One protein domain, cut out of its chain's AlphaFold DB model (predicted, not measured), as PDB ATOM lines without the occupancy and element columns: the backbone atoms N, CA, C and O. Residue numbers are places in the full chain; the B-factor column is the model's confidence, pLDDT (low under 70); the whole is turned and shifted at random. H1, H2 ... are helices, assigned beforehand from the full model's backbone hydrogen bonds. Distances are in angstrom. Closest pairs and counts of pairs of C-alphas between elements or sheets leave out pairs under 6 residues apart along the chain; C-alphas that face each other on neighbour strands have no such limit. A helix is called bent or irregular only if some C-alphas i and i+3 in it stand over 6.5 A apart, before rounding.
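Overview. This is residues 11 to 64 of the 82 residues of the protein "Antitoxin ParD" of Litoricola lipolytica (UniProt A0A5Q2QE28). Picture one long straight helix, H2, with a short helix, H1, meeting it at one end, so that the two make a lopsided L, a long arm with a small foot. Most of the long arm has nothing beside it: residues 35 to 55 and 57 to 63 stand free, and the long helix makes the longest axis. The printed part has 54 residues with two named helices, H1 then H2, and no named strand; the class is all helix. It is extended, with a radius of gyration of the C-alphas of 19.1 A, and its C-alphas span 58 by 18 by 14 A, a rod in outline.

Arrangement. Start with H2, residues 28 to 61, the longest helix with 34 residues. Look at its residues 28 to 31, which alone touch H1, residues 11 to 21. The closest C-alphas of the two helices are those of Ile 16 and Ala 28, 6.1 A apart. Their lines stand at a steep tilt of 64 degrees, and they run opposite ways. Their centres are 26.5 A apart. In both H1 and H2, every pair of backbone O i and N i+4 is within hydrogen-bond range.

Along the chain. Find C-alpha 28 at (-36.243, -97.127, -5.474); from there H2 runs 49.2 A to C-alpha 61 at (-44.142, -82.874, 40.982). Then go back to C-alpha 11 at (-23.865, -96.660, 0.483), where H1 begins; it runs 15.4 A to C-alpha 21. Neither helix is bent.

Size, cuts and confidence. The two C-alphas farthest apart are those of Ser 21 and Gly 63, at 57.9 A. The link from H1 to H2, six residues, is short but not tight. The printed part has no cut. The mean pLDDT of the printed part is 96.4, and no printed residue of this model is under 70.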
ATOM      1  N   HIS A  11     -23.319 -95.658  -0.436       96.44
ATOM      2  CA  HIS A  11     -23.865 -96.660   0.483       96.44
ATOM      3  C   HIS A  11     -25.367 -96.915   0.262       96.44
ATOM      4  O   HIS A  11     -25.806 -98.062   0.178       96.44
ATOM      5  N   TRP A  12     -26.153 -95.844   0.144       95.19
ATOM      6  CA  TRP A  12     -27.603 -95.930  -0.010       95.19
ATOM      7  C   TRP A  12     -28.005 -96.372  -1.411       95.19
ATOM      8  O   TRP A  12     -28.997 -97.079  -1.563       95.19
ATOM      9  N   GLU A  13     -27.223 -96.018  -2.431       94.62
ATOM     10  CA  GLU A  13     -27.449 -96.532  -3.780       94.62
ATOM     11  C   GLU A  13     -27.269 -98.049  -3.843       94.62
ATOM     12  O   GLU A  13     -28.103 -98.742  -4.428       94.62
ATOM     13  N   VAL A  14     -26.206 -98.573  -3.226       96.69
ATOM     14  CA  VAL A  14     -25.957-100.020  -3.147       96.69
ATOM     15  C   VAL A  14     -27.060-100.708  -2.349       96.69
ATOM     16  O   VAL A  14     -27.600-101.715  -2.803       96.69
ATOM     17  N   PHE A  15     -27.448-100.144  -1.203       96.69
ATOM     18  CA  PHE A  15     -28.550-100.663  -0.396       96.69
ATOM     19  C   PHE A  15     -29.854-100.766  -1.203       96.69
ATOM     20  O   PHE A  15     -30.441-101.842  -1.288       96.69
ATOM     21  N   ILE A  16     -30.271 -99.682  -1.866       96.19
ATOM     22  CA  ILE A  16     -31.504 -99.657  -2.669       96.19
ATOM     23  C   ILE A  16     -31.429-100.663  -3.824       96.19
ATOM     24  O   ILE A  16     -32.398-101.379  -4.076       96.19
ATOM     25  N   LYS A  17     -30.285-100.752  -4.518       95.94
ATOM     26  CA  LYS A  17     -30.077-101.736  -5.594       95.94
ATOM     27  C   LYS A  17     -30.221-103.167  -5.078       95.94
ATOM     28  O   LYS A  17     -30.897-103.964  -5.724       95.94
ATOM     29  N   ASN A  18     -29.642-103.475  -3.919       97.19
ATOM     30  CA  ASN A  18     -29.730-104.801  -3.310       97.19
ATOM     31  C   ASN A  18     -31.175-105.148  -2.934       97.19
ATOM     32  O   ASN A  18     -31.655-106.221  -3.296       97.19
ATOM     33  N   GLU A  19     -31.890-104.222  -2.297       97.38
ATOM     34  CA  GLU A  19     -33.292-104.401  -1.912       97.38
ATOM     35  C   GLU A  19     -34.204-104.649  -3.125       97.38
ATOM     36  O   GLU A  19     -35.040-105.554  -3.093       97.38
ATOM     37  N   ILE A  20     -33.992-103.935  -4.233       97.25
ATOM     38  CA  ILE A  20     -34.719-104.185  -5.487       97.25
ATOM     39  C   ILE A  20     -34.316-105.535  -6.096       97.25
ATOM     40  O   ILE A  20     -35.177-106.323  -6.479       97.25
ATOM     41  N   SER A  21     -33.015-105.838  -6.160       96.81
ATOM     42  CA  SER A  21     -32.509-107.093  -6.738       96.81
ATOM     43  C   SER A  21     -32.971-108.335  -5.973       96.81
ATOM     44  O   SER A  21     -33.122-109.401  -6.561       96.81
ATOM     45  N   SER A  22     -33.245-108.185  -4.674       96.81
ATOM     46  CA  SER A  22     -33.796-109.243  -3.827       96.81
ATOM     47  C   SER A  22     -35.261-109.569  -4.143       96.81
ATOM     48  O   SER A  22     -35.779-110.583  -3.682       96.81
ATOM     49  N   GLY A  23     -35.941-108.704  -4.904       95.50
ATOM     50  CA  GLY A  23     -37.365-108.803  -5.207       95.50
ATOM     51  C   GLY A  23     -38.283-108.249  -4.115       95.50
ATOM     52  O   GLY A  23     -39.500-108.296  -4.283       95.50
ATOM     53  N   ARG A  24     -37.743-107.708  -3.012       94.38
ATOM     54  CA  ARG A  24     -38.552-107.135  -1.922       94.38
ATOM     55  C   ARG A  24     -39.317-105.881  -2.354       94.38
ATOM     56  O   ARG A  24     -40.435-105.666  -1.894       94.38
ATOM     57  N   TYR A  25     -38.732-105.073  -3.237       97.12
ATOM     58  CA  TYR A  25     -39.342-103.847  -3.752       97.12
ATOM     59  C   TYR A  25     -39.223-103.772  -5.276       97.12
ATOM     60  O   TYR A  25     -38.225-104.201  -5.851       97.12
ATOM     61  N   GLY A  26     -40.218-103.177  -5.934       95.44
ATOM     62  CA  GLY A  26     -40.251-102.996  -7.386       95.44
ATOM     63  C   GLY A  26     -39.564-101.717  -7.872       95.44
ATOM     64  O   GLY A  26     -39.312-101.569  -9.066       95.44
ATOM     65  N   SER A  27     -39.256-100.769  -6.979       95.19
ATOM     66  CA  SER A  27     -38.559 -99.529  -7.347       95.19
ATOM     67  C   SER A  27     -37.852 -98.855  -6.171       95.19
ATOM     68  O   SER A  27     -38.222 -99.035  -5.012       95.19
ATOM     69  N   ALA A  28     -36.894 -97.974  -6.476       93.19
ATOM     70  CA  ALA A  28     -36.243 -97.127  -5.474       93.19
ATOM     71  C   ALA A  28     -37.256 -96.253  -4.716       93.19
ATOM     72  O   ALA A  28     -37.161 -96.084  -3.503       93.19
ATOM     73  N   SER A  29     -38.276 -95.751  -5.416       93.75
ATOM     74  CA  SER A  29     -39.349 -94.950  -4.824       93.75
ATOM     75  C   SER A  29     -40.199 -95.731  -3.818       93.75
ATOM     76  O   SER A  29     -40.818 -95.122  -2.949       93.75
ATOM     77  N   GLU A  30     -40.289 -97.057  -3.926       94.94
ATOM     78  CA  GLU A  30     -40.940 -97.894  -2.909       94.94
ATOM     79  C   GLU A  30     -40.071 -98.044  -1.668       94.94
ATOM     80  O   GLU A  30     -40.563 -97.779  -0.574       94.94
ATOM     81  N   VAL A  31     -38.782 -98.349  -1.846       95.94
ATOM     82  CA  VAL A  31     -37.810 -98.443  -0.744       95.94
ATOM     83  C   VAL A  31     -37.797 -97.150   0.075       95.94
ATOM     84  O   VAL A  31     -37.921 -97.170   1.296       95.94
ATOM     85  N   VAL A  32     -37.709 -96.002  -0.604       94.19
ATOM     86  CA  VAL A  32     -37.668 -94.691   0.058       94.19
ATOM     87  C   VAL A  32     -38.976 -94.393   0.790       94.19
ATOM     88  O   VAL A  32     -38.940 -93.913   1.919       94.19
ATOM     89  N   ARG A  33     -40.140 -94.691   0.195       94.19
ATOM     90  CA  ARG A  33     -41.435 -94.479   0.865       94.19
ATOM     91  C   ARG A  33     -41.577 -95.332   2.118       94.19
ATOM     92  O   ARG A  33     -42.079 -94.838   3.123       94.19
ATOM     93  N   ASP A  34     -41.141 -96.583   2.058       96.56
ATOM     94  CA  ASP A  34     -41.201 -97.491   3.198       96.56
ATOM     95  C   ASP A  34     -40.271 -97.031   4.330       96.56
ATOM     96  O   ASP A  34     -40.690 -96.913   5.481       96.56
ATOM     97  N   ALA A  35     -39.045 -96.623   3.985       94.88
ATOM     98  CA  ALA A  35     -38.100 -96.049   4.938       94.88
ATOM     99  C   ALA A  35     -38.639 -94.768   5.603       94.88
ATOM    100  O   ALA A  35     -38.508 -94.587   6.815       94.88
ATOM    101  N   LEU A  36     -39.276 -93.884   4.825       95.56
ATOM    102  CA  LEU A  36     -39.891 -92.661   5.346       95.56
ATOM    103  C   LEU A  36     -41.069 -92.963   6.277       95.56
ATOM    104  O   LEU A  36     -41.168 -92.334   7.329       95.56
ATOM    105  N   ARG A  37     -41.908 -93.950   5.943       96.69
ATOM    106  CA  ARG A  37     -43.008 -94.392   6.812       96.69
ATOM    107  C   ARG A  37     -42.480 -94.913   8.147       96.69
ATOM    108  O   ARG A  37     -42.923 -94.466   9.199       96.69
ATOM    109  N   ALA A  38     -41.473 -95.786   8.119       97.06
ATOM    110  CA  ALA A  38     -40.854 -96.301   9.337       97.06
ATOM    111  C   ALA A  38     -40.232 -95.180  10.194       97.06
ATOM    112  O   ALA A  38     -40.308 -95.195  11.427       97.06
ATOM    113  N   MET A  39     -39.631 -94.172   9.552       97.56
ATOM    114  CA  MET A  39     -39.101 -92.996  10.240       97.56
ATOM    115  C   MET A  39     -40.206 -92.162  10.900       97.56
ATOM    116  O   MET A  39     -40.037 -91.744  12.049       97.56
ATOM    117  N   GLU A  40     -41.316 -91.928  10.200       97.50
ATOM    118  CA  GLU A  40     -42.479 -91.198  10.708       97.50
ATOM    119  C   GLU A  40     -43.104 -91.909  11.912       97.50
ATOM    120  O   GLU A  40     -43.278 -91.294  12.966       97.50
ATOM    121  N   GLU A  41     -43.337 -93.219  11.815       97.94
ATOM    122  CA  GLU A  41     -43.877 -94.024  12.914       97.94
ATOM    123  C   GLU A  41     -42.988 -93.966  14.158       97.94
ATOM    124  O   GLU A  41     -43.470 -93.779  15.278       97.94
ATOM    125  N   ARG A  42     -41.667 -94.096  13.982       97.88
ATOM    126  CA  ARG A  42     -40.714 -94.004  15.092       97.88
ATOM    127  C   ARG A  42     -40.737 -92.621  15.736       97.88
ATOM    128  O   ARG A  42     -40.658 -92.524  16.961       97.88
ATOM    129  N   LYS A  43     -40.831 -91.562  14.929       97.88
ATOM    130  CA  LYS A  43     -40.920 -90.186  15.427       97.88
ATOM    131  C   LYS A  43     -42.206 -89.981  16.228       97.88
ATOM    132  O   LYS A  43     -42.120 -89.515  17.360       97.88
ATOM    133  N   SER A  44     -43.347 -90.408  15.693       97.50
ATOM    134  CA  SER A  44     -44.648 -90.309  16.358       97.50
ATOM    135  C   SER A  44     -44.659 -91.035  17.710       97.50
ATOM    136  O   SER A  44     -45.003 -90.438  18.730       97.50
ATOM    137  N   LYS A  45     -44.173 -92.284  17.760       97.62
ATOM    138  CA  LYS A  45     -44.063 -93.055  19.013       97.62
ATOM    139  C   LYS A  45     -43.175 -92.360  20.048       97.62
ATOM    140  O   LYS A  45     -43.502 -92.339  21.231       97.62
ATOM    141  N   LEU A  46     -42.056 -91.780  19.612       98.25
ATOM    142  CA  LEU A  46     -41.135 -91.074  20.501       98.25
ATOM    143  C   LEU A  46     -41.727 -89.764  21.036       98.25
ATOM    144  O   LEU A  46     -41.494 -89.416  22.193       98.25
ATOM    145  N   GLU A  47     -42.472 -89.034  20.210       98.19
ATOM    146  CA  GLU A  47     -43.180 -87.819  20.622       98.19
ATOM    147  C   GLU A  47     -44.280 -88.135  21.637       98.19
ATOM    148  O   GLU A  47     -44.315 -87.500  22.691       98.19
ATOM    149  N   ALA A  48     -45.092 -89.168  21.390       98.06
ATOM    150  CA  ALA A  48     -46.107 -89.632  22.336       98.06
ATOM    151  C   ALA A  48     -45.488 -90.044  23.680       98.06
ATOM    152  O   ALA A  48     -45.930 -89.599  24.737       98.06
ATOM    153  N   LEU A  49     -44.401 -90.824  23.651       98.19
ATOM    154  CA  LEU A  49     -43.690 -91.225  24.866       98.19
ATOM    155  C   LEU A  49     -43.197 -90.012  25.667       98.19
ATOM    156  O   LEU A  49     -43.375 -89.953  26.881       98.19
ATOM    157  N   ARG A  50     -42.586 -89.029  24.996       98.19
ATOM    158  CA  ARG A  50     -42.116 -87.800  25.651       98.19
ATOM    159  C   ARG A  50     -43.264 -87.004  26.260       98.19
ATOM    160  O   ARG A  50     -43.099 -86.488  27.361       98.19
ATOM    161  N   ALA A  51     -44.398 -86.917  25.567       98.25
ATOM    162  CA  ALA A  51     -45.581 -86.230  26.070       98.25
ATOM    163  C   ALA A  51     -46.102 -86.893  27.355       98.25
ATOM    164  O   ALA A  51     -46.202 -86.219  28.378       98.25
ATOM    165  N   HIS A  52     -46.316 -88.212  27.343       97.69
ATOM    166  CA  HIS A  52     -46.802 -88.949  28.515       97.69
ATOM    167  C   HIS A  52     -45.826 -88.903  29.697       97.69
ATOM    168  O   HIS A  52     -46.241 -88.726  30.840       97.69
ATOM    169  N   LEU A  53     -44.515 -88.997  29.444       97.94
ATOM    170  CA  LEU A  53     -43.513 -88.847  30.502       97.94
ATOM    171  C   LEU A  53     -43.507 -87.434  31.093       97.94
ATOM    172  O   LEU A  53     -43.384 -87.278  32.305       97.94
ATOM    173  N   SER A  54     -43.643 -86.405  30.254       97.81
ATOM    174  CA  SER A  54     -43.723 -85.018  30.716       97.81
ATOM    175  C   SER A  54     -44.975 -84.776  31.558       97.81
ATOM    176  O   SER A  54     -44.912 -84.061  32.557       97.81
ATOM    177  N   GLU A  55     -46.104 -85.359  31.161       97.19
ATOM    178  CA  GLU A  55     -47.355 -85.297  31.908       97.19
ATOM    179  C   GLU A  55     -47.209 -85.964  33.280       97.19
ATOM    180  O   GLU A  55     -47.423 -85.307  34.300       97.19
ATOM    181  N   GLY A  56     -46.750 -87.220  33.321       95.88
ATOM    182  CA  GLY A  56     -46.540 -87.952  34.572       95.88
ATOM    183  C   GLY A  56     -45.532 -87.267  35.499       95.88
ATOM    184  O   GLY A  56     -45.760 -87.170  36.703       95.88
ATOM    185  N   ALA A  57     -44.449 -86.704  34.954       96.81
ATOM    186  CA  ALA A  57     -43.483 -85.934  35.740       96.81
ATOM    187  C   ALA A  57     -44.100 -84.662  36.349       96.81
ATOM    188  O   ALA A  57     -43.783 -84.305  37.485       96.81
ATOM    189  N   SER A  58     -44.987 -83.984  35.615       97.25
ATOM    190  CA  SER A  58     -45.722 -82.815  36.113       97.25
ATOM    191  C   SER A  58     -46.705 -83.200  37.222       97.25
ATOM    192  O   SER A  58     -46.724 -82.561  38.274       97.25
ATOM    193  N   GLN A  59     -47.470 -84.281  37.028       96.50
ATOM    194  CA  GLN A  59     -48.387 -84.822  38.034       96.50
ATOM    195  C   GLN A  59     -47.638 -85.182  39.324       96.50
ATOM    196  O   GLN A  59     -47.980 -84.670  40.389       96.50
ATOM    197  N   ALA A  60     -46.547 -85.946  39.214       94.00
ATOM    198  CA  ALA A  60     -45.724 -86.340  40.354       94.00
ATOM    199  C   ALA A  60     -45.136 -85.133  41.101       94.00
ATOM    200  O   ALA A  60     -45.143 -85.098  42.330       94.00
ATOM    201  N   LYS A  61     -44.665 -84.109  40.375       95.94
ATOM    202  CA  LYS A  61     -44.142 -82.874  40.982       95.94
ATOM    203  C   LYS A  61     -45.208 -82.114  41.777       95.94
ATOM    204  O   LYS A  61     -44.874 -81.470  42.768       95.94
ATOM    205  N   ASN A  62     -46.465 -82.197  41.350       95.75
ATOM    206  CA  ASN A  62     -47.599 -81.572  42.022       95.75
ATOM    207  C   ASN A  62     -48.222 -82.466  43.109       95.75
ATOM    208  O   ASN A  62     -49.175 -82.043  43.753       95.75
ATOM    209  N   GLY A  63     -47.691 -83.676  43.329       93.31
ATOM    210  CA  GLY A  63     -48.238 -84.638  44.288       93.31
ATOM    211  C   GLY A  63     -49.506 -85.347  43.810       93.31
ATOM    212  O   GLY A  63     -50.176 -85.986  44.613       93.31
ATOM    213  N   ASN A  64     -49.839 -85.250  42.521       93.56
ATOM    214  CA  ASN A  64     -51.005 -85.898  41.934       93.56
ATOM    215  C   ASN A  64     -50.669 -87.362  41.638       93.56
ATOM    216  O   ASN A  64     -50.226 -87.693  40.538       93.56
TER     217      ASN A  64